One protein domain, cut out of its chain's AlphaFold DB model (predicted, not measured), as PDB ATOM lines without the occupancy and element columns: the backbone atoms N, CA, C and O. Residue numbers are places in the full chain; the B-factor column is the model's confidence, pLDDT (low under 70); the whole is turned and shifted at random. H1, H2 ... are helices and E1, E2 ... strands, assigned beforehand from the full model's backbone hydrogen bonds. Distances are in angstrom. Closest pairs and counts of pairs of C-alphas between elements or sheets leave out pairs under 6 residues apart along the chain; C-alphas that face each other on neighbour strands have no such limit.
ATOM      1  N   MET A  31     219.713 257.867 161.638       25.09
ATOM      2  CA  MET A  31     219.923 258.750 160.484       25.09
ATOM      3  C   MET A  31     220.146 260.209 160.912       25.09
ATOM      4  O   MET A  31     219.547 260.678 161.878       25.09
ATOM      5  N   ASN A  32     220.996 260.933 160.177       25.02
ATOM      6  CA  ASN A  32     221.242 262.358 160.410       25.02
ATOM      7  C   ASN A  32     220.083 263.223 159.893       25.02
ATOM      8  O   ASN A  32     219.635 263.022 158.764       25.02
ATOM      9  N   LEU A  33     219.710 264.254 160.654       23.67
ATOM     10  CA  LEU A  33     218.965 265.405 160.135       23.67
ATOM     11  C   LEU A  33     219.939 266.543 159.777       23.67
ATOM     12  O   LEU A  33     220.916 266.762 160.494       23.67
ATOM     13  N   ASP A  34     219.688 267.274 158.687       34.78
ATOM     14  CA  ASP A  34     220.541 268.393 158.250       34.78
ATOM     15  C   ASP A  34     220.039 269.736 158.805       34.78
ATOM     16  O   ASP A  34     219.185 270.407 158.218       34.78
ATOM     17  N   VAL A  35     220.566 270.141 159.963       29.80
ATOM     18  CA  VAL A  35     220.245 271.437 160.577       29.80
ATOM     19  C   VAL A  35     221.159 272.526 160.007       29.80
ATOM     20  O   VAL A  35     222.153 272.921 160.615       29.80
ATOM     21  N   THR A  36     220.781 273.086 158.855       35.06
ATOM     22  CA  THR A  36     221.406 274.299 158.282       35.06
ATOM     23  C   THR A  36     220.997 275.590 159.016       35.06
ATOM     24  O   THR A  36     220.661 276.607 158.409       35.06
ATOM     25  N   GLY A  37     221.054 275.563 160.349       34.41
ATOM     26  CA  GLY A  37     220.861 276.712 161.233       34.41
ATOM     27  C   GLY A  37     222.181 277.178 161.852       34.41
ATOM     28  O   GLY A  37     223.101 276.388 162.058       34.41
ATOM     29  N   ASN A  38     222.284 278.466 162.188       41.69
ATOM     30  CA  ASN A  38     223.353 278.916 163.079       41.69
ATOM     31  C   ASN A  38     223.053 278.366 164.480       41.69
ATOM     32  O   ASN A  38     222.080 278.803 165.087       41.69
ATOM     33  N   ALA A  39     223.877 277.453 164.991       49.16
ATOM     34  CA  ALA A  39     223.837 277.033 166.388       49.16
ATOM     35  C   ALA A  39     224.795 277.924 167.209       49.16
ATOM     36  O   ALA A  39     226.002 277.675 167.180       49.16
ATOM     37  N   PRO A  40     224.316 278.971 167.917       51.59
ATOM     38  CA  PRO A  40     225.164 279.767 168.817       51.59
ATOM     39  C   PRO A  40     225.604 278.973 170.061       51.59
ATOM     40  O   PRO A  40     226.496 279.396 170.786       51.59
ATOM     41  N   GLU A  41     224.974 277.821 170.287       69.06
ATOM     42  CA  GLU A  41     225.126 276.924 171.432       69.06
ATOM     43  C   GLU A  41     226.363 276.007 171.379       69.06
ATOM     44  O   GLU A  41     226.633 275.308 172.348       69.06
ATOM     45  N   VAL A  42     227.133 275.981 170.285       69.44
ATOM     46  CA  VAL A  42     228.343 275.139 170.190       69.44
ATOM     47  C   VAL A  42     229.586 276.014 170.096       69.44
ATOM     48  O   VAL A  42     229.900 276.563 169.037       69.44
ATOM     49  N   GLU A  43     230.324 276.114 171.199       77.31
ATOM     50  CA  GLU A  43     231.636 276.748 171.195       77.31
ATOM     51  C   GLU A  43     232.685 275.782 170.636       77.31
ATOM     52  O   GLU A  43     232.714 274.587 170.940       77.31
ATOM     53  N   PHE A  44     233.547 276.306 169.771       77.81
ATOM     54  CA  PHE A  44     234.529 275.526 169.038       77.81
ATOM     55  C   PHE A  44     235.837 276.314 168.965       77.81
ATOM     56  O   PHE A  44     235.915 277.360 168.319       77.81
ATOM     57  N   VAL A  45     236.881 275.804 169.617       80.31
ATOM     58  CA  VAL A  45     238.199 276.446 169.676       80.31
ATOM     59  C   VAL A  45     239.225 275.528 169.027       80.31
ATOM     60  O   VAL A  45     239.438 274.398 169.463       80.31
ATOM     61  N   ALA A  46     239.891 276.024 167.984       83.56
ATOM     62  CA  ALA A  46     240.894 275.275 167.239       83.56
ATOM     63  C   ALA A  46     242.272 275.941 167.300       83.56
ATOM     64  O   ALA A  46     242.428 277.132 167.024       83.56
ATOM     65  N   ARG A  47     243.295 275.145 167.612       87.75
ATOM     66  CA  ARG A  47     244.686 275.581 167.756       87.75
ATOM     67  C   ARG A  47     245.609 274.665 166.968       87.75
ATOM     68  O   ARG A  47     245.590 273.449 167.129       87.75
ATOM     69  N   ILE A  48     246.514 275.250 166.191       86.94
ATOM     70  CA  ILE A  48     247.659 274.509 165.657       86.94
ATOM     71  C   ILE A  48     248.721 274.448 166.780       86.94
ATOM     72  O   ILE A  48     249.228 275.497 167.187       86.94
ATOM     73  N   PRO A  49     249.030 273.271 167.360       86.62
ATOM     74  CA  PRO A  49     250.096 273.122 168.359       86.62
ATOM     75  C   PRO A  49     251.462 273.481 167.756       86.62
ATOM     76  O   PRO A  49     251.710 273.217 166.585       86.62
ATOM     77  N   SER A  50     252.391 274.028 168.544       87.81
ATOM     78  CA  SER A  50     253.732 274.353 168.031       87.81
ATOM     79  C   SER A  50     254.532 273.093 167.672       87.81
ATOM     80  O   SER A  50     254.296 272.010 168.211       87.81
ATOM     81  N   TYR A  51     255.542 273.211 166.806       83.56
ATOM     82  CA  TYR A  51     256.348 272.058 166.378       83.56
ATOM     83  C   TYR A  51     257.004 271.300 167.557       83.56
ATOM     84  O   TYR A  51     257.029 270.065 167.566       83.56
ATOM     85  N   LYS A  52     257.470 272.020 168.597       86.81
ATOM     86  CA  LYS A  52     257.982 271.401 169.837       86.81
ATOM     87  C   LYS A  52     256.859 270.679 170.610       86.81
ATOM     88  O   LYS A  52     257.083 269.560 171.073       86.81
ATOM     89  N   GLN A  53     255.646 271.245 170.673       88.94
ATOM     90  CA  GLN A  53     254.473 270.587 171.275       88.94
ATOM     91  C   GLN A  53     254.088 269.300 170.522       88.94
ATOM     92  O   GLN A  53     253.935 268.261 171.157       88.94
ATOM     93  N   VAL A  54     254.012 269.317 169.184       87.19
ATOM     94  CA  VAL A  54     253.673 268.130 168.368       87.19
ATOM     95  C   VAL A  54     254.654 266.979 168.596       87.19
ATOM     96  O   VAL A  54     254.236 265.851 168.863       87.19
ATOM     97  N   LYS A  55     255.963 267.268 168.557       87.06
ATOM     98  CA  LYS A  55     257.019 266.276 168.810       87.06
ATOM     99  C   LYS A  55     256.886 265.634 170.198       87.06
ATOM    100  O   LYS A  55     257.143 264.439 170.327       87.06
ATOM    101  N   SER A  56     256.480 266.404 171.211       89.31
ATOM    102  CA  SER A  56     256.211 265.900 172.565       89.31
ATOM    103  C   SER A  56     254.953 265.023 172.603       89.31
ATOM    104  O   SER A  56     255.028 263.847 172.958       89.31
ATOM    105  N   LEU A  57     253.817 265.564 172.143       89.81
ATOM    106  CA  LEU A  57     252.484 264.954 172.218       89.81
ATOM    107  C   LEU A  57     252.374 263.602 171.500       89.81
ATOM    108  O   LEU A  57     251.685 262.711 171.995       89.81
ATOM    109  N   PHE A  58     253.022 263.460 170.344       87.75
ATOM    110  CA  PHE A  58     252.921 262.268 169.493       87.75
ATOM    111  C   PHE A  58     254.191 261.409 169.493       87.75
ATOM    112  O   PHE A  58     254.250 260.391 168.808       87.75
ATOM    113  N   HIS A  59     255.228 261.829 170.227       85.19
ATOM    114  CA  HIS A  59     256.582 261.257 170.194       85.19
ATOM    115  C   HIS A  59     257.223 261.221 168.788       85.19
ATOM    116  O   HIS A  59     258.232 260.548 168.569       85.19
ATOM    117  N   ALA A  60     256.652 261.956 167.829       83.12
ATOM    118  CA  ALA A  60     257.081 262.014 166.441       83.12
ATOM    119  C   ALA A  60     256.761 263.388 165.819       83.12
ATOM    120  O   ALA A  60     255.724 263.978 166.127       83.12
ATOM    121  N   PRO A  61     257.608 263.896 164.911       83.31
ATOM    122  CA  PRO A  61     257.328 265.108 164.150       83.31
ATOM    123  C   PRO A  61     256.379 264.798 162.981       83.31
ATOM    124  O   PRO A  61     256.811 264.644 161.842       83.31
ATOM    125  N   LEU A  62     255.074 264.721 163.257       81.88
ATOM    126  CA  LEU A  62     254.033 264.581 162.222       81.88
ATOM    127  C   LEU A  62     254.176 265.557 161.023       81.88
ATOM    128  O   LEU A  62     253.963 265.111 159.890       81.88
ATOM    129  N   PRO A  63     254.607 266.827 161.202       80.44
ATOM    130  CA  PRO A  63     254.726 267.770 160.092       80.44
ATOM    131  C   PRO A  63     255.799 267.409 159.058       80.44
ATOM    132  O   PRO A  63     255.637 267.758 157.891       80.44
ATOM    133  N   ASP A  64     256.845 266.655 159.435       82.56
ATOM    134  CA  ASP A  64     257.858 266.148 158.486       82.56
ATOM    135  C   ASP A  64     257.205 265.294 157.380       82.56
ATOM    136  O   ASP A  64     257.628 265.300 156.220       82.56
ATOM    137  N   SER A  65     256.146 264.569 157.751       82.94
ATOM    138  CA  SER A  65     255.344 263.702 156.887       82.94
ATOM    139  C   SER A  65     254.178 264.432 156.211       82.94
ATOM    140  O   SER A  65     253.314 263.784 155.626       82.94
ATOM    141  N   ALA A  66     254.134 265.765 156.296       89.06
ATOM    142  CA  ALA A  66     253.019 266.607 155.867       89.06
ATOM    143  C   ALA A  66     251.672 266.305 156.567       89.06
ATOM    144  O   ALA A  66     250.604 266.590 156.023       89.06
ATOM    145  N   VAL A  67     251.719 265.753 157.788       91.19
ATOM    146  CA  VAL A  67     250.548 265.586 158.660       91.19
ATOM    147  C   VAL A  67     250.505 266.741 159.659       91.19
ATOM    148  O   VAL A  67     251.373 266.859 160.524       91.19
ATOM    149  N   VAL A  68     249.478 267.585 159.562       91.31
ATOM    150  CA  VAL A  68     249.194 268.643 160.537       91.31
ATOM    151  C   VAL A  68     248.171 268.105 161.541       91.31
ATOM    152  O   VAL A  68     247.020 267.889 161.158       91.31
ATOM    153  N   PRO A  69     248.545 267.869 162.810       93.19
ATOM    154  CA  PRO A  69     247.566 267.752 163.879       93.19
ATOM    155  C   PRO A  69     247.039 269.156 164.209       93.19
ATOM    156  O   PRO A  69     247.827 270.085 164.390       93.19
ATOM    157  N   VAL A  70     245.724 269.305 164.309       89.44
ATOM    158  CA  VAL A  70     245.057 270.502 164.833       89.44
ATOM    159  C   VAL A  70     244.383 270.097 166.135       89.44
ATOM    160  O   VAL A  70     243.624 269.130 166.155       89.44
ATOM    161  N   GLU A  71     244.701 270.791 167.223       92.00
ATOM    162  CA  GLU A  71     244.004 270.637 168.498       92.00
ATOM    163  C   GLU A  71     242.633 271.301 168.387       92.00
ATOM    164  O   GLU A  71     242.524 272.425 167.895       92.00
ATOM    165  N   VAL A  72     241.596 270.598 168.824       87.69
ATOM    166  CA  VAL A  72     240.204 271.037 168.789       87.69
ATOM    167  C   VAL A  72     239.595 270.797 170.164       87.69
ATOM    168  O   VAL A  72     239.677 269.690 170.702       87.69
ATOM    169  N   LEU A  73     238.986 271.847 170.703       87.75
ATOM    170  CA  LEU A  73     238.063 271.831 171.828       87.75
ATOM    171  C   LEU A  73     236.661 272.107 171.270       87.75
ATOM    172  O   LEU A  73     236.493 273.049 170.492       87.75
ATOM    173  N   ILE A  74     235.679 271.293 171.649       86.38
ATOM    174  CA  ILE A  74     234.261 271.536 171.362       86.38
ATOM    175  C   ILE A  74     233.518 271.503 172.690       86.38
ATOM    176  O   ILE A  74     233.643 270.526 173.426       86.38
ATOM    177  N   GLN A  75     232.763 272.555 172.982       87.38
ATOM    178  CA  GLN A  75     231.988 272.707 174.205       87.38
ATOM    179  C   GLN A  75     230.520 272.934 173.844       87.38
ATOM    180  O   GLN A  75     230.183 273.783 173.015       87.38
ATOM    181  N   ASN A  76     229.648 272.139 174.455       87.56
ATOM    182  CA  ASN A  76     228.212 272.225 174.266       87.56
ATOM    183  C   ASN A  76     227.616 273.217 175.274       87.56
ATOM    184  O   ASN A  76     227.319 272.851 176.407       87.56
ATOM    185  N   ASN A  77     227.441 274.467 174.857       84.81
ATOM    186  CA  ASN A  77     226.773 275.516 175.632       84.81
ATOM    187  C   ASN A  77     225.237 275.488 175.462       84.81
ATOM    188  O   ASN A  77     224.557 276.377 175.968       84.81
ATOM    189  N   GLY A  78     224.691 274.496 174.744       81.31
ATOM    190  CA  GLY A  78     223.257 274.295 174.545       81.31
ATOM    191  C   GLY A  78     222.597 273.401 175.590       81.31
ATOM    192  O   GLY A  78     223.247 272.616 176.279       81.31
ATOM    193  N   GLU A  79     221.268 273.474 175.666       79.75
ATOM    194  CA  GLU A  79     220.449 272.738 176.647       79.75
ATOM    195  C   GLU A  79     220.208 271.259 176.279       79.75
ATOM    196  O   GLU A  79     219.544 270.525 177.012       79.75
ATOM    197  N   ARG A  80     220.719 270.794 175.132       78.19
ATOM    198  CA  ARG A  80     220.436 269.462 174.565       78.19
ATOM    199  C   ARG A  80     221.699 268.622 174.410       78.19
ATOM    200  O   ARG A  80     222.792 269.159 174.276       78.19
ATOM    201  N   LEU A  81     221.549 267.297 174.375       74.00
ATOM    202  CA  LEU A  81     222.641 266.382 174.028       74.00
ATOM    203  C   LEU A  81     223.126 266.661 172.593       74.00
ATOM    204  O   LEU A  81     222.344 266.578 171.647       74.00
ATOM    205  N   LEU A  82     224.417 266.951 172.442       75.00
ATOM    206  CA  LEU A  82     225.079 267.186 171.162       75.00
ATOM    207  C   LEU A  82     225.836 265.925 170.725       75.00
ATOM    208  O   LEU A  82     226.830 265.553 171.350       75.00
ATOM    209  N   THR A  83     225.401 265.296 169.631       73.44
ATOM    210  CA  THR A  83     226.062 264.105 169.073       73.44
ATOM    211  C   THR A  83     226.821 264.441 167.790       73.44
ATOM    212  O   THR A  83     226.253 264.890 166.795       73.44
ATOM    213  N   ILE A  84     228.133 264.203 167.800       74.69
ATOM    214  CA  ILE A  84     229.054 264.494 166.697       74.69
ATOM    215  C   ILE A  84     229.499 263.170 166.071       74.69
ATOM    216  O   ILE A  84     230.389 262.483 166.578       74.69
ATOM    217  N   HIS A  85     228.867 262.795 164.961       65.00
ATOM    218  CA  HIS A  85     229.145 261.539 164.265       65.00
ATOM    219  C   HIS A  85     230.447 261.599 163.453       65.00
ATOM    220  O   HIS A  85     230.752 262.594 162.796       65.00
ATOM    221  N   HIS A  86     231.208 260.501 163.449       59.59
ATOM    222  CA  HIS A  86     232.346 260.340 162.548       59.59
ATOM    223  C   HIS A  86     231.880 259.716 161.215       59.59
ATOM    224  O   HIS A  86     231.349 258.605 161.231       59.59
ATOM    225  N   PRO A  87     232.112 260.345 160.048       53.25
ATOM    226  CA  PRO A  87     231.573 259.890 158.762       53.25
ATOM    227  C   PRO A  87     232.415 258.758 158.139       53.25
ATOM    228  O   PRO A  87     233.000 258.905 157.069       53.25
ATOM    229  N   ASN A  88     232.538 257.630 158.843       46.12
ATOM    230  CA  ASN A  88     233.046 256.363 158.299       46.12
ATOM    231  C   ASN A  88     232.298 255.170 158.911       46.12
ATOM    232  O   ASN A  88     232.901 254.334 159.572       46.12
ATOM    233  N   GLU A  89     231.005 255.086 158.633       42.25
ATOM    234  CA  GLU A  89     230.276 253.824 158.497       42.25
ATOM    235  C   GLU A  89     229.123 254.080 157.508       42.25
ATOM    236  O   GLU A  89     228.530 255.158 157.523       42.25
ATOM    237  N   LEU A  90     228.875 253.124 156.602       36.94
ATOM    238  CA  LEU A  90     228.071 253.260 155.366       36.94
ATOM    239  C   LEU A  90     228.683 254.165 154.263       36.94
ATOM    240  O   LEU A  90     229.527 255.027 154.497       36.94
ATOM    241  N   HIS A  91     228.300 253.895 153.006       36.53
ATOM    242  CA  HIS A  91     228.955 254.388 151.781       36.53
ATOM    243  C   HIS A  91     228.507 255.801 151.339       36.53
ATOM    244  O   HIS A  91     228.091 256.011 150.202       36.53
ATOM    245  N   LEU A  92     228.639 256.797 152.215       33.94
ATOM    246  CA  LEU A  92     228.473 258.202 151.821       33.94
ATOM    247  C   LEU A  92     229.758 258.716 151.150       33.94
ATOM    248  O   LEU A  92     230.857 258.580 151.691       33.94
ATOM    249  N   VAL A  93     229.641 259.311 149.956       34.50
ATOM    250  CA  VAL A  93     230.783 259.754 149.123       34.50
ATOM    251  C   VAL A  93     231.310 261.114 149.608       34.50
ATOM    252  O   VAL A  93     231.355 262.101 148.882       34.50
ATOM    253  N   GLY A  94     231.695 261.164 150.882       36.03
ATOM    254  CA  GLY A  94     231.957 262.397 151.615       36.03
ATOM    255  C   GLY A  94     232.755 262.149 152.893       36.03
ATOM    256  O   GLY A  94     232.235 262.236 154.001       36.03
ATOM    257  N   GLY A  95     234.052 261.854 152.761       34.84
ATOM    258  CA  GLY A  95     234.942 261.825 153.924       34.84
ATOM    259  C   GLY A  95     235.005 263.211 154.575       34.84
ATOM    260  O   GLY A  95     235.362 264.175 153.893       34.84
ATOM    261  N   PHE A  96     234.648 263.297 155.862       49.12
ATOM    262  CA  PHE A  96     234.634 264.526 156.671       49.12
ATOM    263  C   PHE A  96     234.018 265.746 155.963       49.12
ATOM    264  O   PHE A  96     234.650 266.788 155.783       49.12
ATOM    265  N   GLU A  97     232.750 265.613 155.588       48.56
ATOM    266  CA  GLU A  97     231.894 266.728 155.172       48.56
ATOM    267  C   GLU A  97     231.638 267.642 156.388       48.56
ATOM    268  O   GLU A  97     230.672 267.473 157.123       48.56
ATOM    269  N   GLY A  98     232.560 268.572 156.659       57.03
ATOM    270  CA  GLY A  98     232.329 269.642 157.630       57.03
ATOM    271  C   GLY A  98     233.579 270.280 158.221       57.03
ATOM    272  O   GLY A  98     233.656 271.501 158.298       57.03
ATOM    273  N   LEU A  99     234.585 269.489 158.592       66.88
ATOM    274  CA  LEU A  99     235.890 270.009 159.010       66.88
ATOM    275  C   LEU A  99     236.777 270.186 157.775       66.88
ATOM    276  O   LEU A  99     237.082 269.202 157.103       66.88
ATOM    277  N   SER A 100     237.243 271.404 157.488       77.44
ATOM    278  CA  SER A 100     238.309 271.605 156.497       77.44
ATOM    279  C   SER A 100     239.291 272.706 156.894       77.44
ATOM    280  O   SER A 100     238.912 273.780 157.371       77.44
ATOM    281  N   LEU A 101     240.578 272.411 156.703       81.81
ATOM    282  CA  LEU A 101     241.686 273.330 156.949       81.81
ATOM    283  C   LEU A 101     241.956 274.122 155.663       81.81
ATOM    284  O   LEU A 101     242.367 273.550 154.654       81.81
ATOM    285  N   GLU A 102     241.695 275.425 155.707       83.56
ATOM    286  CA  GLU A 102     241.931 276.400 154.641       83.56
ATOM    287  C   GLU A 102     243.345 276.979 154.811       83.56
ATOM    288  O   GLU A 102     243.665 277.608 155.827       83.56
ATOM    289  N   ALA A 103     244.203 276.756 153.815       81.75
ATOM    290  CA  ALA A 103     245.558 277.294 153.749       81.75
ATOM    291  C   ALA A 103     245.741 278.028 152.416       81.75
ATOM    292  O   ALA A 103     245.802 277.410 151.351       81.75
ATOM    293  N   GLY A 104     245.781 279.363 152.458       81.38
ATOM    294  CA  GLY A 104     245.752 280.184 151.247       81.38
ATOM    295  C   GLY A 104     244.457 279.961 150.457       81.38
ATOM    296  O   GLY A 104     243.386 280.355 150.907       81.38
ATOM    297  N   SER A 105     244.561 279.331 149.286       80.56
ATOM    298  CA  SER A 105     243.423 278.933 148.440       80.56
ATOM    299  C   SER A 105     243.078 277.437 148.517       80.56
ATOM    300  O   SER A 105     242.149 276.997 147.841       80.56
ATOM    301  N   THR A 106     243.829 276.641 149.286       83.75
ATOM    302  CA  THR A 106     243.693 275.178 149.324       83.75
ATOM    303  C   THR A 106     242.848 274.730 150.516       83.75
ATOM    304  O   THR A 106     243.105 275.141 151.647       83.75
ATOM    305  N   PHE A 107     241.878 273.842 150.280       83.12
ATOM    306  CA  PHE A 107     241.067 273.219 151.332       83.12
ATOM    307  C   PHE A 107     241.487 271.765 151.552       83.12
ATOM    308  O   PHE A 107     241.405 270.938 150.643       83.12
ATOM    309  N   TYR A 108     241.889 271.441 152.777       84.00
ATOM    310  CA  TYR A 108     242.297 270.096 153.166       84.00
ATOM    311  C   TYR A 108     241.208 269.408 153.990       84.00
ATOM    312  O   TYR A 108     240.822 269.892 155.056       84.00
ATOM    313  N   LYS A 109     240.740 268.249 153.511       84.56
ATOM    314  CA  LYS A 109     239.898 267.327 154.286       84.56
ATOM    315  C   LYS A 109     240.759 266.564 155.314       84.56
ATOM    316  O   LYS A 109     241.898 266.205 154.992       84.56
ATOM    317  N   PRO A 110     240.262 266.316 156.537       84.81
ATOM    318  CA  PRO A 110     240.992 265.555 157.539       84.81
ATOM    319  C   PRO A 110     240.949 264.048 157.263       84.81
ATOM    320  O   PRO A 110     240.183 263.551 156.438       84.81
ATOM    321  N   ILE A 111     241.825 263.323 157.951       83.56
ATOM    322  CA  ILE A 111     242.138 261.909 157.729       83.56
ATOM    323  C   ILE A 111     242.044 261.136 159.053       83.56
ATOM    324  O   ILE A 111     242.285 261.703 160.123       83.56
ATOM    325  N   ARG A 112     241.727 259.834 159.011       80.88
ATOM    326  CA  ARG A 112     241.632 259.020 160.240       80.88
ATOM    327  C   ARG A 112     243.007 258.908 160.921       80.88
ATOM    328  O   ARG A 112     244.027 258.957 160.229       80.88
ATOM    329  N   PRO A 113     243.079 258.613 162.233       85.00
ATOM    330  CA  PRO A 113     244.347 258.337 162.921       85.00
ATOM    331  C   PRO A 113     245.196 257.239 162.248       85.00
ATOM    332  O   PRO A 113     246.423 257.335 162.213       85.00
ATOM    333  N   VAL A 114     244.552 256.227 161.648       80.06
ATOM    334  CA  VAL A 114     245.224 255.171 160.867       80.06
ATOM    335  C   VAL A 114     245.788 255.674 159.530       80.06
ATOM    336  O   VAL A 114     246.871 255.248 159.131       80.06
ATOM    337  N   ASP A 115     245.123 256.625 158.870       83.62
ATOM    338  CA  ASP A 115     245.602 257.228 157.622       83.62
ATOM    339  C   ASP A 115     246.727 258.235 157.901       83.62
ATOM    340  O   ASP A 115     247.729 258.253 157.191       83.62
ATOM    341  N   ALA A 116     246.619 259.015 158.984       86.88
ATOM    342  CA  ALA A 116     247.691 259.872 159.492       86.88
ATOM    343  C   ALA A 116     248.948 259.053 159.823       86.88
ATOM    344  O   ALA A 116     250.058 259.407 159.415       86.88
ATOM    345  N   PHE A 117     248.771 257.906 160.485       86.62
ATOM    346  CA  PHE A 117     249.845 256.945 160.706       86.62
ATOM    347  C   PHE A 117     250.392 256.368 159.388       86.62
ATOM    348  O   PHE A 117     251.606 256.213 159.259       86.62
ATOM    349  N   ALA A 118     249.546 256.085 158.393       82.94
ATOM    350  CA  ALA A 118     249.991 255.544 157.109       82.94
ATOM    351  C   ALA A 118     250.788 256.549 156.265       82.94
ATOM    352  O   ALA A 118     251.819 256.181 155.696       82.94
ATOM    353  N   VAL A 119     250.371 257.819 156.253       85.12
ATOM    354  CA  VAL A 119     251.127 258.933 155.665       85.12
ATOM    355  C   VAL A 119     252.466 259.102 156.390       85.12
ATOM    356  O   VAL A 119     253.504 259.176 155.732       85.12
ATOM    357  N   PHE A 120     252.482 259.068 157.730       85.19
ATOM    358  CA  PHE A 120     253.727 259.111 158.503       85.19
ATOM    359  C   PHE A 120     254.666 257.934 158.195       85.19
ATOM    360  O   PHE A 120     255.876 258.112 158.058       85.19
ATOM    361  N   ALA A 121     254.115 256.729 158.050       80.81
ATOM    362  CA  ALA A 121     254.855 255.509 157.749       80.81
ATOM    363  C   ALA A 121     255.261 255.363 156.266       80.81
ATOM    364  O   ALA A 121     255.768 254.305 155.892       80.81
ATOM    365  N   GLY A 122     255.021 256.371 155.415       77.12
ATOM    366  CA  GLY A 122     255.349 256.340 153.981       77.12
ATOM    367  C   GLY A 122     254.544 255.316 153.166       77.12
ATOM    368  O   GLY A 122     254.908 254.986 152.042       77.12
ATOM    369  N   CYS A 123     253.456 254.786 153.724       74.94
ATOM    370  CA  CYS A 123     252.658 253.715 153.134       74.94
ATOM    371  C   CYS A 123     251.509 254.316 152.310       74.94
ATOM    372  O   CYS A 123     250.359 254.342 152.748       74.94
ATOM    373  N   SER A 124     251.837 254.822 151.120       53.38
ATOM    374  CA  SER A 124     250.988 255.696 150.293       53.38
ATOM    375  C   SER A 124     249.599 255.157 149.915       53.38
ATOM    376  O   SER A 124     248.682 255.959 149.764       53.38
ATOM    377  N   ASN A 125     249.423 253.835 149.795       50.38
ATOM    378  CA  ASN A 125     248.237 253.220 149.175       50.38
ATOM    379  C   ASN A 125     247.364 252.394 150.149       50.38
ATOM    380  O   ASN A 125     246.937 251.293 149.809       50.38
ATOM    381  N   GLY A 126     247.126 252.881 151.374       47.09
ATOM    382  CA  GLY A 126     246.082 252.389 152.302       47.09
ATOM    383  C   GLY A 126     246.236 250.969 152.884       47.09
ATOM    384  O   GLY A 126     245.687 250.671 153.941       47.09
ATOM    385  N   ALA A 127     247.029 250.092 152.266       45.41
ATOM    386  CA  ALA A 127     247.186 248.677 152.611       45.41
ATOM    387  C   ALA A 127     248.047 248.420 153.867       45.41
ATOM    388  O   ALA A 127     248.682 247.366 154.001       45.41
ATOM    389  N   LEU A 128     248.094 249.369 154.805       50.22
ATOM    390  CA  LEU A 128     248.921 249.274 155.999       50.22
ATOM    391  C   LEU A 128     248.269 248.326 157.016       50.22
ATOM    392  O   LEU A 128     247.617 248.732 157.974       50.22
ATOM    393  N   LYS A 129     248.502 247.022 156.825       51.78
ATOM    394  CA  LYS A 129     248.089 245.931 157.724       51.78
ATOM    395  C   LYS A 129     248.861 245.944 159.062       51.78
ATOM    396  O   LYS A 129     249.394 244.915 159.491       51.78
ATOM    397  N   TYR A 130     248.854 247.072 159.782       51.75
ATOM    398  CA  TYR A 130     249.052 247.139 161.241       51.75
ATOM    399  C   TYR A 130     247.804 246.595 161.955       51.75
ATOM    400  O   TYR A 130     247.268 247.196 162.878       51.75
ATOM    401  N   ARG A 131     247.302 245.435 161.507       49.75
ATOM    402  CA  ARG A 131     246.251 244.735 162.239       49.75
ATOM    403  C   ARG A 131     246.852 244.287 163.569       49.75
ATOM    404  O   ARG A 131     247.980 243.769 163.570       49.75
ATOM    405  N   VAL A 132     246.092 244.534 164.637       48.00
ATOM    406  CA  VAL A 132     246.414 244.279 166.049       48.00
ATOM    407  C   VAL A 132     247.100 242.922 166.224       48.00
ATOM    408  O   VAL A 132     246.856 241.979 165.465       48.00
ATOM    409  N   SER A 133     248.017 242.836 167.187       48.44
ATOM    410  CA  SER A 133     248.826 241.647 167.457       48.44
ATOM    411  C   SER A 133     247.960 240.434 167.796       48.44
ATOM    412  O   SER A 133     247.629 240.202 168.953       48.44
ATOM    413  N   SER A 134     247.640 239.618 166.790       55.44
ATOM    414  CA  SER A 134     247.064 238.299 167.025       55.44
ATOM    415  C   SER A 134     248.021 237.468 167.879       55.44
ATOM    416  O   SER A 134     249.236 237.491 167.655       55.44
ATOM    417  N   ASN A 135     247.482 236.688 168.819       57.91
ATOM    418  CA  ASN A 135     248.278 235.884 169.759       57.91
ATOM    419  C   ASN A 135     249.278 234.957 169.038       57.91
ATOM    420  O   ASN A 135     250.375 234.713 169.534       57.91
ATOM    421  N   ARG A 136     248.965 234.546 167.796       59.44
ATOM    422  CA  ARG A 136     249.871 233.818 166.887       59.44
ATOM    423  C   ARG A 136     251.206 234.540 166.628       59.44
ATOM    424  O   ARG A 136     252.224 233.869 166.515       59.44
ATOM    425  N   ARG A 137     251.243 235.880 166.553       63.28
ATOM    426  CA  ARG A 137     252.498 236.654 166.406       63.28
ATOM    427  C   ARG A 137     253.310 236.718 167.698       63.28
ATOM    428  O   ARG A 137     254.532 236.741 167.616       63.28
ATOM    429  N   ILE A 138     252.651 236.740 168.856       64.62
ATOM    430  CA  ILE A 138     253.323 236.704 170.164       64.62
ATOM    431  C   ILE A 138     253.946 235.316 170.362       64.62
ATOM    432  O   ILE A 138     255.147 235.220 170.594       64.62
ATOM    433  N   ALA A 139     253.180 234.247 170.120       69.56
ATOM    434  CA  ALA A 139     253.679 232.871 170.130       69.56
ATOM    435  C   ALA A 139     254.850 232.662 169.148       69.56
ATOM    436  O   ALA A 139     255.897 232.155 169.541       69.56
ATOM    437  N   ALA A 140     254.734 233.130 167.898       70.62
ATOM    438  CA  ALA A 140     255.836 233.080 166.931       70.62
ATOM    439  C   ALA A 140     257.063 233.911 167.363       70.62
ATOM    440  O   ALA A 140     258.187 233.565 167.015       70.62
ATOM    441  N   GLY A 141     256.864 234.990 168.127       70.62
ATOM    442  CA  GLY A 141     257.946 235.793 168.699       70.62
ATOM    443  C   GLY A 141     258.699 235.099 169.837       70.62
ATOM    444  O   GLY A 141     259.905 235.296 169.957       70.62
ATOM    445  N   VAL A 142     258.011 234.264 170.622       75.31
ATOM    446  CA  VAL A 142     258.622 233.395 171.645       75.31
ATOM    447  C   VAL A 142     259.352 232.215 170.993       75.31
ATOM    448  O   VAL A 142     260.489 231.930 171.349       75.31
ATOM    449  N   ILE A 143     258.730 231.566 170.001       82.12
ATOM    450  CA  ILE A 143     259.305 230.413 169.283       82.12
ATOM    451  C   ILE A 143     260.529 230.815 168.442       82.12
ATOM    452  O   ILE A 143     261.474 230.040 168.321       82.12
ATOM    453  N   PHE A 144     260.541 232.023 167.869       81.19
ATOM    454  CA  PHE A 144     261.667 232.534 167.087       81.19
ATOM    455  C   PHE A 144     262.104 233.922 167.595       81.19
ATOM    456  O   PHE A 144     261.644 234.949 167.077       81.19
ATOM    457  N   PRO A 145     263.026 233.987 168.580       82.88
ATOM    458  CA  PRO A 145     263.436 235.232 169.231       82.88
ATOM    459  C   PRO A 145     263.847 236.388 168.299       82.88
ATOM    460  O   PRO A 145     263.490 237.525 168.608       82.88
ATOM    461  N   PRO A 146     264.498 236.182 167.131       84.38
ATOM    462  CA  PRO A 146     264.769 237.282 166.197       84.38
ATOM    463  C   PRO A 146     263.497 237.943 165.635       84.38
ATOM    464  O   PRO A 146     263.478 239.156 165.414       84.38
ATOM    465  N   PHE A 147     262.413 237.181 165.443       75.44
ATOM    466  CA  PHE A 147     261.101 237.731 165.084       75.44
ATOM    467  C   PHE A 147     260.418 238.374 166.296       75.44
ATOM    468  O   PHE A 147     259.813 239.432 166.138       75.44
ATOM    469  N   GLY A 148     260.583 237.822 167.503       76.94
ATOM    470  CA  GLY A 148     260.143 238.459 168.750       76.94
ATOM    471  C   GLY A 148     260.744 239.855 168.938       76.94
ATOM    472  O   GLY A 148     260.010 240.830 169.096       76.94
ATOM    473  N   VAL A 149     262.067 239.981 168.799       78.81
ATOM    474  CA  VAL A 149     262.793 241.262 168.844       78.81
ATOM    475  C   VAL A 149     262.350 242.200 167.714       78.81
ATOM    476  O   VAL A 149     262.163 243.392 167.953       78.81
ATOM    477  N   TYR A 150     262.111 241.693 166.500       78.62
ATOM    478  CA  TYR A 150     261.579 242.503 165.394       78.62
ATOM    479  C   TYR A 150     260.153 243.024 165.661       78.62
ATOM    480  O   TYR A 150     259.860 244.188 165.371       78.62
ATOM    481  N   VAL A 151     259.269 242.205 166.239       73.31
ATOM    482  CA  VAL A 151     257.904 242.601 166.622       73.31
ATOM    483  C   VAL A 151     257.938 243.616 167.765       73.31
ATOM    484  O   VAL A 151     257.287 244.655 167.656       73.31
ATOM    485  N   ALA A 152     258.751 243.388 168.800       75.81
ATOM    486  CA  ALA A 152     258.955 244.338 169.894       75.81
ATOM    487  C   ALA A 152     259.511 245.679 169.385       75.81
ATOM    488  O   ALA A 152     258.973 246.735 169.709       75.81
ATOM    489  N   TYR A 153     260.519 245.655 168.506       80.38
ATOM    490  CA  TYR A 153     261.045 246.849 167.837       80.38
ATOM    491  C   TYR A 153     259.966 247.589 167.035       80.38
ATOM    492  O   TYR A 153     259.896 248.820 167.073       80.38
ATOM    493  N   LYS A 154     259.101 246.856 166.319       75.44
ATOM    494  CA  LYS A 154     257.999 247.445 165.551       75.44
ATOM    495  C   LYS A 154     256.972 248.114 166.470       75.44
ATOM    496  O   LYS A 154     256.567 249.237 166.182       75.44
ATOM    497  N   GLU A 155     256.606 247.485 167.582       74.69
ATOM    498  CA  GLU A 155     255.663 248.051 168.555       74.69
ATOM    499  C   GLU A 155     256.257 249.263 169.299       74.69
ATOM    500  O   GLU A 155     255.597 250.291 169.445       74.69
ATOM    501  N   ILE A 156     257.541 249.212 169.670       76.19
ATOM    502  CA  ILE A 156     258.262 250.341 170.278       76.19
ATOM    503  C   ILE A 156     258.361 251.528 169.308       76.19
ATOM    504  O   ILE A 156     258.160 252.669 169.723       76.19
ATOM    505  N   ARG A 157     258.664 251.293 168.024       73.56
ATOM    506  CA  ARG A 157     258.892 252.372 167.044       73.56
ATOM    507  C   ARG A 157     257.614 252.929 166.417       73.56
ATOM    508  O   ARG A 157     257.557 254.124 166.147       73.56
ATOM    509  N   TYR A 158     256.624 252.082 166.147       78.31
ATOM    510  CA  TYR A 158     255.405 252.459 165.424       78.31
ATOM    511  C   TYR A 158     254.159 252.387 166.304       78.31
ATOM    512  O   TYR A 158     253.334 253.294 166.247       78.31
ATOM    513  N   GLY A 159     254.052 251.368 167.160       78.56
ATOM    514  CA  GLY A 159     252.950 251.221 168.114       78.56
ATOM    515  C   GLY A 159     252.844 252.410 169.069       78.56
ATOM    516  O   GLY A 159     251.746 252.914 169.274       78.56
ATOM    517  N   ARG A 160     253.968 252.954 169.566       83.25
ATOM    518  CA  ARG A 160     253.969 254.196 170.373       83.25
ATOM    519  C   ARG A 160     253.297 255.377 169.660       83.25
ATOM    520  O   ARG A 160     252.466 256.044 170.268       83.25
ATOM    521  N   LEU A 161     253.605 255.604 168.380       85.69
ATOM    522  CA  LEU A 161     252.977 256.672 167.593       85.69
ATOM    523  C   LEU A 161     251.507 256.364 167.282       85.69
ATOM    524  O   LEU A 161     250.655 257.226 167.451       85.69
ATOM    525  N   TYR A 162     251.196 255.141 166.850       85.31
ATOM    526  CA  TYR A 162     249.831 254.732 166.512       85.31
ATOM    527  C   TYR A 162     248.888 254.845 167.723       85.31
ATOM    528  O   TYR A 162     247.817 255.439 167.626       85.31
ATOM    529  N   ARG A 163     249.339 254.385 168.900       85.50
ATOM    530  CA  ARG A 163     248.642 254.562 170.184       85.50
ATOM    531  C   ARG A 163     248.495 256.040 170.560       85.50
ATOM    532  O   ARG A 163     247.447 256.407 171.075       85.50
ATOM    533  N   ALA A 164     249.496 256.886 170.302       89.00
ATOM    534  CA  ALA A 164     249.396 258.325 170.562       89.00
ATOM    535  C   ALA A 164     248.382 259.014 169.632       89.00
ATOM    536  O   ALA A 164     247.567 259.797 170.111       89.00
ATOM    537  N   LEU A 165     248.376 258.683 168.335       88.19
ATOM    538  CA  LEU A 165     247.411 259.196 167.353       88.19
ATOM    539  C   LEU A 165     245.972 258.780 167.684       88.19
ATOM    540  O   LEU A 165     245.063 259.594 167.549       88.19
ATOM    541  N   ILE A 166     245.766 257.545 168.156       86.69
ATOM    542  CA  ILE A 166     244.463 257.074 168.647       86.69
ATOM    543  C   ILE A 166     244.081 257.769 169.958       86.69
ATOM    544  O   ILE A 166     243.040 258.413 170.012       86.69
ATOM    545  N   LYS A 167     244.923 257.701 171.000       88.62
ATOM    546  CA  LYS A 167     244.602 258.235 172.340       88.62
ATOM    547  C   LYS A 167     244.419 259.760 172.357       88.62
ATOM    548  O   LYS A 167     243.811 260.283 173.283       88.62
ATOM    549  N   LYS A 168     244.962 260.471 171.366       92.25
ATOM    550  CA  LYS A 168     244.786 261.919 171.187       92.25
ATOM    551  C   LYS A 168     243.822 262.286 170.057       92.25
ATOM    552  O   LYS A 168     243.629 263.470 169.825       92.25
ATOM    553  N   SER A 169     243.227 261.324 169.352       89.62
ATOM    554  CA  SER A 169     242.173 261.596 168.366       89.62
ATOM    555  C   SER A 169     241.001 262.322 169.031       89.62
ATOM    556  O   SER A 169     240.610 261.947 170.131       89.62
ATOM    557  N   LEU A 170     240.429 263.332 168.366       88.31
ATOM    558  CA  LEU A 170     239.192 263.988 168.818       88.31
ATOM    559  C   LEU A 170     238.040 262.978 168.942       88.31
ATOM    560  O   LEU A 170     237.277 263.015 169.901       88.31
ATOM    561  N   PHE A 171     237.958 262.045 167.993       82.94
ATOM    562  CA  PHE A 171     236.974 260.968 167.998       82.94
ATOM    563  C   PHE A 171     237.589 259.681 168.580       82.94
ATOM    564  O   PHE A 171     238.645 259.259 168.084       82.94
ATOM    565  N   PRO A 172     236.964 259.020 169.574       77.38
ATOM    566  CA  PRO A 172     237.488 257.785 170.154       77.38
ATOM    567  C   PRO A 172     237.527 256.637 169.136       77.38
ATOM    568  O   PRO A 172     236.506 256.279 168.549       77.38
ATOM    569  N   VAL A 173     238.695 256.017 168.956       70.94
ATOM    570  CA  VAL A 173     238.858 254.839 168.084       70.94
ATOM    571  C   VAL A 173     238.762 253.564 168.922       70.94
ATOM    572  O   VAL A 173     239.457 253.430 169.929       70.94
ATOM    573  N   LEU A 174     237.916 252.627 168.499       66.31
ATOM    574  CA  LEU A 174     237.802 251.281 169.068       66.31
ATOM    575  C   LEU A 174     238.987 250.391 168.657       66.31
ATOM    576  O   LEU A 174     239.630 250.624 167.634       66.31
ATOM    577  N   ASP A 175     239.224 249.295 169.385       56.81
ATOM    578  CA  ASP A 175     240.290 248.323 169.070       56.81
ATOM    579  C   ASP A 175     240.146 247.666 167.682       56.81
ATOM    580  O   ASP A 175     241.127 247.209 167.088       56.81
ATOM    581  N   CYS A 176     238.931 247.650 167.125       54.06
ATOM    582  CA  CYS A 176     238.651 247.213 165.756       54.06
ATOM    583  C   CYS A 176     239.061 248.235 164.672       54.06
ATOM    584  O   CYS A 176     239.090 247.881 163.493       54.06
ATOM    585  N   GLY A 177     239.405 249.472 165.049       57.16
ATOM    586  CA  GLY A 177     239.742 250.579 164.147       57.16
ATOM    587  C   GLY A 177     238.550 251.433 163.695       57.16
ATOM    588  O   GLY A 177     238.761 252.409 162.974       57.16
ATOM    589  N   LEU A 178     237.329 251.083 164.114       63.75
ATOM    590  CA  LEU A 178     236.126 251.901 163.927       63.75
ATOM    591  C   LEU A 178     236.131 253.095 164.889       63.75
ATOM    592  O   LEU A 178     236.837 253.084 165.901       63.75
ATOM    593  N   VAL A 179     235.360 254.132 164.574       69.44
ATOM    594  CA  VAL A 179     235.417 255.418 165.276       69.44
ATOM    595  C   VAL A 179     234.051 255.757 165.855       69.44
ATOM    596  O   VAL A 179     233.071 255.845 165.121       69.44
ATOM    597  N   LYS A 180     233.986 255.954 167.173       74.00
ATOM    598  CA  LYS A 180     232.739 256.290 167.866       74.00
ATOM    599  C   LYS A 180     232.278 257.722 167.556       74.00
ATOM    600  O   LYS A 180     233.131 258.594 167.355       74.00
ATOM    601  N   PRO A 181     230.957 257.987 167.582       76.56
ATOM    602  CA  PRO A 181     230.464 259.348 167.745       76.56
ATOM    603  C   PRO A 181     230.949 259.925 169.083       76.56
ATOM    604  O   PRO A 181     231.301 259.187 170.008       76.56
ATOM    605  N   ILE A 182     230.966 261.249 169.176       80.50
ATOM    606  CA  ILE A 182     231.181 261.963 170.433       80.50
ATOM    607  C   ILE A 182     229.815 262.426 170.928       80.50
ATOM    608  O   ILE A 182     229.084 263.058 170.173       80.50
ATOM    609  N   GLU A 183     229.483 262.124 172.175       82.56
ATOM    610  CA  GLU A 183     228.242 262.544 172.828       82.56
ATOM    611  C   GLU A 183     228.597 263.561 173.919       82.56
ATOM    612  O   GLU A 183     229.381 263.257 174.820       82.56
ATOM    613  N   LEU A 184     228.057 264.778 173.816       81.50
ATOM    614  CA  LEU A 184     228.284 265.872 174.760       81.50
ATOM    615  C   LEU A 184     226.973 266.265 175.432       81.50
ATOM    616  O   LEU A 184     226.073 266.810 174.792       81.50
ATOM    617  N   ALA A 185     226.876 266.022 176.737       89.31
ATOM    618  CA  ALA A 185     225.803 266.565 177.566       89.31
ATOM    619  C   ALA A 185     225.821 268.113 177.559       89.31
ATOM    620  O   ALA A 185     226.846 268.701 177.202       89.31
ATOM    621  N   PRO A 186     224.724 268.781 177.956       88.69
ATOM    622  CA  PRO A 186     224.718 270.222 178.222       88.69
ATOM    623  C   PRO A 186     225.856 270.627 179.170       88.69
ATOM    624  O   PRO A 186     226.093 269.960 180.179       88.69
ATOM    625  N   GLY A 187     226.595 271.680 178.824       89.25
ATOM    626  CA  GLY A 187     227.807 272.125 179.524       89.25
ATOM    627  C   GLY A 187     229.050 271.241 179.325       89.25
ATOM    628  O   GLY A 187     230.099 271.531 179.895       89.25
ATOM    629  N   GLY A 188     228.965 270.154 178.551       90.94
ATOM    630  CA  GLY A 188     230.058 269.199 178.356       90.94
ATOM    631  C   GLY A 188     231.092 269.639 177.314       90.94
ATOM    632  O   GLY A 188     230.734 270.139 176.246       90.94
ATOM    633  N   GLU A 189     232.375 269.377 177.589       92.88
ATOM    634  CA  GLU A 189     233.488 269.596 176.654       92.88
ATOM    635  C   GLU A 189     234.147 268.293 176.160       92.88
ATOM    636  O   GLU A 189     234.211 267.282 176.863       92.88
ATOM    637  N   VAL A 190     234.688 268.328 174.940       91.75
ATOM    638  CA  VAL A 190     235.618 267.326 174.403       91.75
ATOM    639  C   VAL A 190     236.848 268.018 173.834       91.75
ATOM    640  O   VAL A 190     236.746 268.991 173.087       91.75
ATOM    641  N   ARG A 191     238.030 267.472 174.131       92.94
ATOM    642  CA  ARG A 191     239.305 267.962 173.606       92.94
ATOM    643  C   ARG A 191     240.115 266.839 172.978       92.94
ATOM    644  O   ARG A 191     240.379 265.818 173.610       92.94
ATOM    645  N   GLY A 192     240.591 267.062 171.759       92.94
ATOM    646  CA  GLY A 192     241.483 266.133 171.073       92.94
ATOM    647  C   GLY A 192     242.039 266.713 169.781       92.94
ATOM    648  O   GLY A 192     242.054 267.924 169.584       92.94
ATOM    649  N   PHE A 193     242.545 265.849 168.906       92.75
ATOM    650  CA  PHE A 193     243.242 266.247 167.690       92.75
ATOM    651  C   PHE A 193     242.570 265.693 166.437       92.75
ATOM    652  O   PHE A 193     242.219 264.513 166.356       92.75
ATOM    653  N   VAL A 194     242.445 266.563 165.438       89.44
ATOM    654  CA  VAL A 194     242.032 266.239 164.071       89.44
ATOM    655  C   VAL A 194     243.271 266.316 163.180       89.44
ATOM    656  O   VAL A 194     244.076 267.239 163.306       89.44
ATOM    657  N   TYR A 195     243.459 265.342 162.291       90.50
ATOM    658  CA  TYR A 195     244.667 265.230 161.469       90.50
ATOM    659  C   TYR A 195     244.376 265.611 160.021       90.50
ATOM    660  O   TYR A 195     243.401 265.135 159.449       90.50
ATOM    661  N   PHE A 196     245.243 266.409 159.402       90.00
ATOM    662  CA  PHE A 196     245.127 266.835 158.004       90.00
ATOM    663  C   PHE A 196     246.392 266.465 157.228       90.00
ATOM    664  O   PHE A 196     247.501 266.647 157.733       90.00
ATOM    665  N   LYS A 197     246.245 265.976 155.991       91.56
ATOM    666  CA  LYS A 197     247.365 265.803 155.052       91.56
ATOM    667  C   LYS A 197     247.443 267.039 154.159       91.56
ATOM    668  O   LYS A 197     246.598 267.191 153.283       91.56
ATOM    669  N   VAL A 198     248.444 267.887 154.373       89.19
ATOM    670  CA  VAL A 198     248.634 269.142 153.620       89.19
ATOM    671  C   VAL A 198     249.703 269.001 152.528       89.19
ATOM    672  O   VAL A 198     250.462 268.028 152.513       89.19
ATOM    673  N   ALA A 199     249.804 269.960 151.604       89.06
ATOM    674  CA  ALA A 199     250.993 270.097 150.762       89.06
ATOM    675  C   ALA A 199     252.180 270.630 151.587       89.06
ATOM    676  O   ALA A 199     252.002 271.367 152.551       89.06
ATOM    677  N   LYS A 200     253.422 270.302 151.201       85.44
ATOM    678  CA  LYS A 200     254.621 270.771 151.930       85.44
ATOM    679  C   LYS A 200     254.839 272.291 151.860       85.44
ATOM    680  O   LYS A 200     255.513 272.834 152.729       85.44
ATOM    681  N   SER A 201     254.278 272.957 150.851       84.69
ATOM    682  CA  SER A 201     254.187 274.420 150.732       84.69
ATOM    683  C   SER A 201     253.249 275.047 151.771       84.69
ATOM    684  O   SER A 201     253.472 276.177 152.204       84.69
ATOM    685  N   ASP A 202     252.244 274.281 152.195       86.06
ATOM    686  CA  ASP A 202     251.085 274.701 152.987       86.06
ATOM    687  C   ASP A 202     251.213 274.163 154.428       86.06
ATOM    688  O   ASP A 202     250.230 273.840 155.097       86.06
ATOM    689  N   LEU A 203     252.454 274.002 154.902       84.88
ATOM    690  CA  LEU A 203     252.746 273.643 156.284       84.88
ATOM    691  C   LEU A 203     252.777 274.912 157.156       84.88
ATOM    692  O   LEU A 203     253.581 275.808 156.881       84.88
ATOM    693  N   ALA A 253     231.018 278.391 160.387       44.53
ATOM    694  CA  ALA A 253     231.869 279.108 161.321       44.53
ATOM    695  C   ALA A 253     233.322 279.117 160.815       44.53
ATOM    696  O   ALA A 253     233.808 278.147 160.225       44.53
ATOM    697  N   ARG A 254     234.012 280.246 161.001       45.34
ATOM    698  CA  ARG A 254     235.379 280.472 160.516       45.34
ATOM    699  C   ARG A 254     236.262 280.901 161.672       45.34
ATOM    700  O   ARG A 254     236.057 281.975 162.230       45.34
ATOM    701  N   PHE A 255     237.268 280.092 161.968       49.56
ATOM    702  CA  PHE A 255     238.190 280.322 163.070       49.56
ATOM    703  C   PHE A 255     239.582 280.613 162.509       49.56
ATOM    704  O   PHE A 255     240.105 279.856 161.688       49.56
ATOM    705  N   ASN A 256     240.175 281.731 162.927       43.47
ATOM    706  CA  ASN A 256     241.542 282.079 162.549       43.47
ATOM    707  C   ASN A 256     242.516 281.297 163.438       43.47
ATOM    708  O   ASN A 256     242.500 281.446 164.658       43.47
ATOM    709  N   CYS A 257     243.385 280.497 162.828       52.84
ATOM    710  CA  CYS A 257     244.566 279.965 163.494       52.84
ATOM    711  C   CYS A 257     245.748 280.935 163.304       52.84
ATOM    712  O   CYS A 257     245.672 281.898 162.537       52.84
ATOM    713  N   ALA A 258     246.858 280.683 164.001       45.69
ATOM    714  CA  ALA A 258     248.090 281.449 163.810       45.69
ATOM    715  C   ALA A 258     248.610 281.362 162.356       45.69
ATOM    716  O   ALA A 258     248.385 280.373 161.655       45.69
ATOM    717  N   ASP A 259     249.324 282.407 161.930       50.06
ATOM    718  CA  ASP A 259     250.110 282.483 160.690       50.06
ATOM    719  C   ASP A 259     249.368 282.142 159.382       50.06
ATOM    720  O   ASP A 259     249.902 281.494 158.480       50.06
ATOM    721  N   GLY A 260     248.135 282.643 159.244       57.12
ATOM    722  CA  GLY A 260     247.413 282.683 157.963       57.12
ATOM    723  C   GLY A 260     246.604 281.432 157.615       57.12
ATOM    724  O   GLY A 260     246.100 281.327 156.497       57.12
ATOM    725  N   TYR A 261     246.449 280.508 158.563       63.22
ATOM    726  CA  TYR A 261     245.587 279.332 158.432       63.22
ATOM    727  C   TYR A 261     244.198 279.635 158.983       63.22
ATOM    728  O   TYR A 261     244.061 280.272 160.030       63.22
ATOM    729  N   ARG A 262     243.156 279.137 158.317       65.94
ATOM    730  CA  ARG A 262     241.793 279.141 158.859       65.94
ATOM    731  C   ARG A 262     241.300 277.716 159.001       65.94
ATOM    732  O   ARG A 262     241.478 276.903 158.097       65.94
ATOM    733  N   LEU A 263     240.633 277.417 160.108       54.12
ATOM    734  CA  LEU A 263     239.799 276.227 160.181       54.12
ATOM    735  C   LEU A 263     238.361 276.652 159.890       54.12
ATOM    736  O   LEU A 263     237.817 277.536 160.557       54.12
ATOM    737  N   SER A 264     237.766 276.052 158.862       56.62
ATOM    738  CA  SER A 264     236.365 276.276 158.519       56.62
ATOM    739  C   SER A 264     235.534 275.079 158.969       56.62
ATOM    740  O   SER A 264     235.909 273.926 158.734       56.62
ATOM    741  N   LEU A 265     234.428 275.368 159.658       48.56
ATOM    742  CA  LEU A 265     233.515 274.372 160.197       48.56
ATOM    743  C   LEU A 265     232.136 274.513 159.541       48.56
ATOM    744  O   LEU A 265     231.442 275.517 159.695       48.56
ATOM    745  N   ARG A 266     231.744 273.458 158.832       47.56
ATOM    746  CA  ARG A 266     230.392 273.159 158.344       47.56
ATOM    747  C   ARG A 266     229.936 271.816 158.922       47.56
ATOM    748  O   ARG A 266     229.626 270.899 158.175       47.56
TER     749      ARG A 266
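Overview. This is residues 31 to 203 and 253 to 266 of the 628 residues of an uncharacterized protein of Candidatus Latescibacteria bacterium 4484_7 (UniProt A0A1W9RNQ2). Two antiparallel sheets, E1 E2 E7 and E5 E4 E9 E8, make a small sandwich with crossed strands, and a long helical arm reaches away from it: H5, with H4 folded back at its tip. H3 packs slantwise over E7 at the base of the arm, H1 and H2 graze the sheet nearby, and the small antiparallel pair E3 and E6 lies near the last residue of E2. The 187 printed residues hold five named helices and nine named strands, in the order E1 H1 H2 E2 E3 E4 E5 H3 H4 H5 E6 E7 E8 E9; the class is mixed. The whole is compact by its radius of gyration of the C-alphas, 18.4 A, yet elongated, spanning 60 by 38 by 31 A.

Along the chain. E1 is residues 42 to 47, from C-alpha 42 at (228.343, 275.139, 170.190). H1 is 51 to 57, H2 62 to 65, E2 67 to 76, 28.0 A long, and E3 82 to 84. E4 is 99 to 103, E5 106 to 108, H3 113 to 120 and H4 135 to 143. H5, 145 to 167, is 29.9 A long and begins at (263.436, 235.232, 169.231). E6 is 182 to 184, E7 189 to 197, 26.0 A long, E8 253 to 256, and E9 261 to 265, ending at (233.515, 274.372, 160.197).

Arrangement. In the strongly twisted sheet E1 E2 E7, N 45 of E1 and O 73 of E2 are within hydrogen-bond range at 2.9 A, and between E2 and E7 the pair N 70 and O 194 is within range at 2.8 A. In the other sheet, N 103 and O 106 of the hairpin E4 and E5 are 2.9 A apart, N 102 and O 262 2.8 A, and N 255 and O 263 of the hairpin E8 and E9 3.0 A. The two sheets form a sandwich, face to face, 9.9 A centre to centre, strands at 46 degrees. In the pair E3 and E6, N 84 and O 182 are 2.8 A apart. H3 is on the sheet E1 E2 E7, over E7, at a height over the sheet of 8.8 A. H5 touches H3 with residues 161 to 166 alone, closest C-alphas Pro 113 and Leu 165, 5.5 A, at a steep tilt of 63 degrees, opposite ways. H5 has a kink of 38 degrees near residue 161. H4 and H5 touch only at the corner, closest C-alphas Gly 141 and Gly 148, 3.5 A. H2 only just touches H1 and H3, with 3 pairs of C-alphas within 8 A each. In H1, H3 and H4 each O i to N i+4 pair is within hydrogen-bond range, in H5 17 of 19; H2 is too short for one.

Size, cuts and confidence. The C-alphas farthest apart, of Gly 37 and Ile 143, are 60.7 A apart. Residues 204 to 252 are not printed; C-alphas 203 and 253 are 22.2 A apart across this cut. The links E3 to E4, H3 to H4 and H5 to E6 are long. Mean pLDDT of the printed part is 72.3; 63 residues are under 70, among them 124 to 139 and 253 to 266.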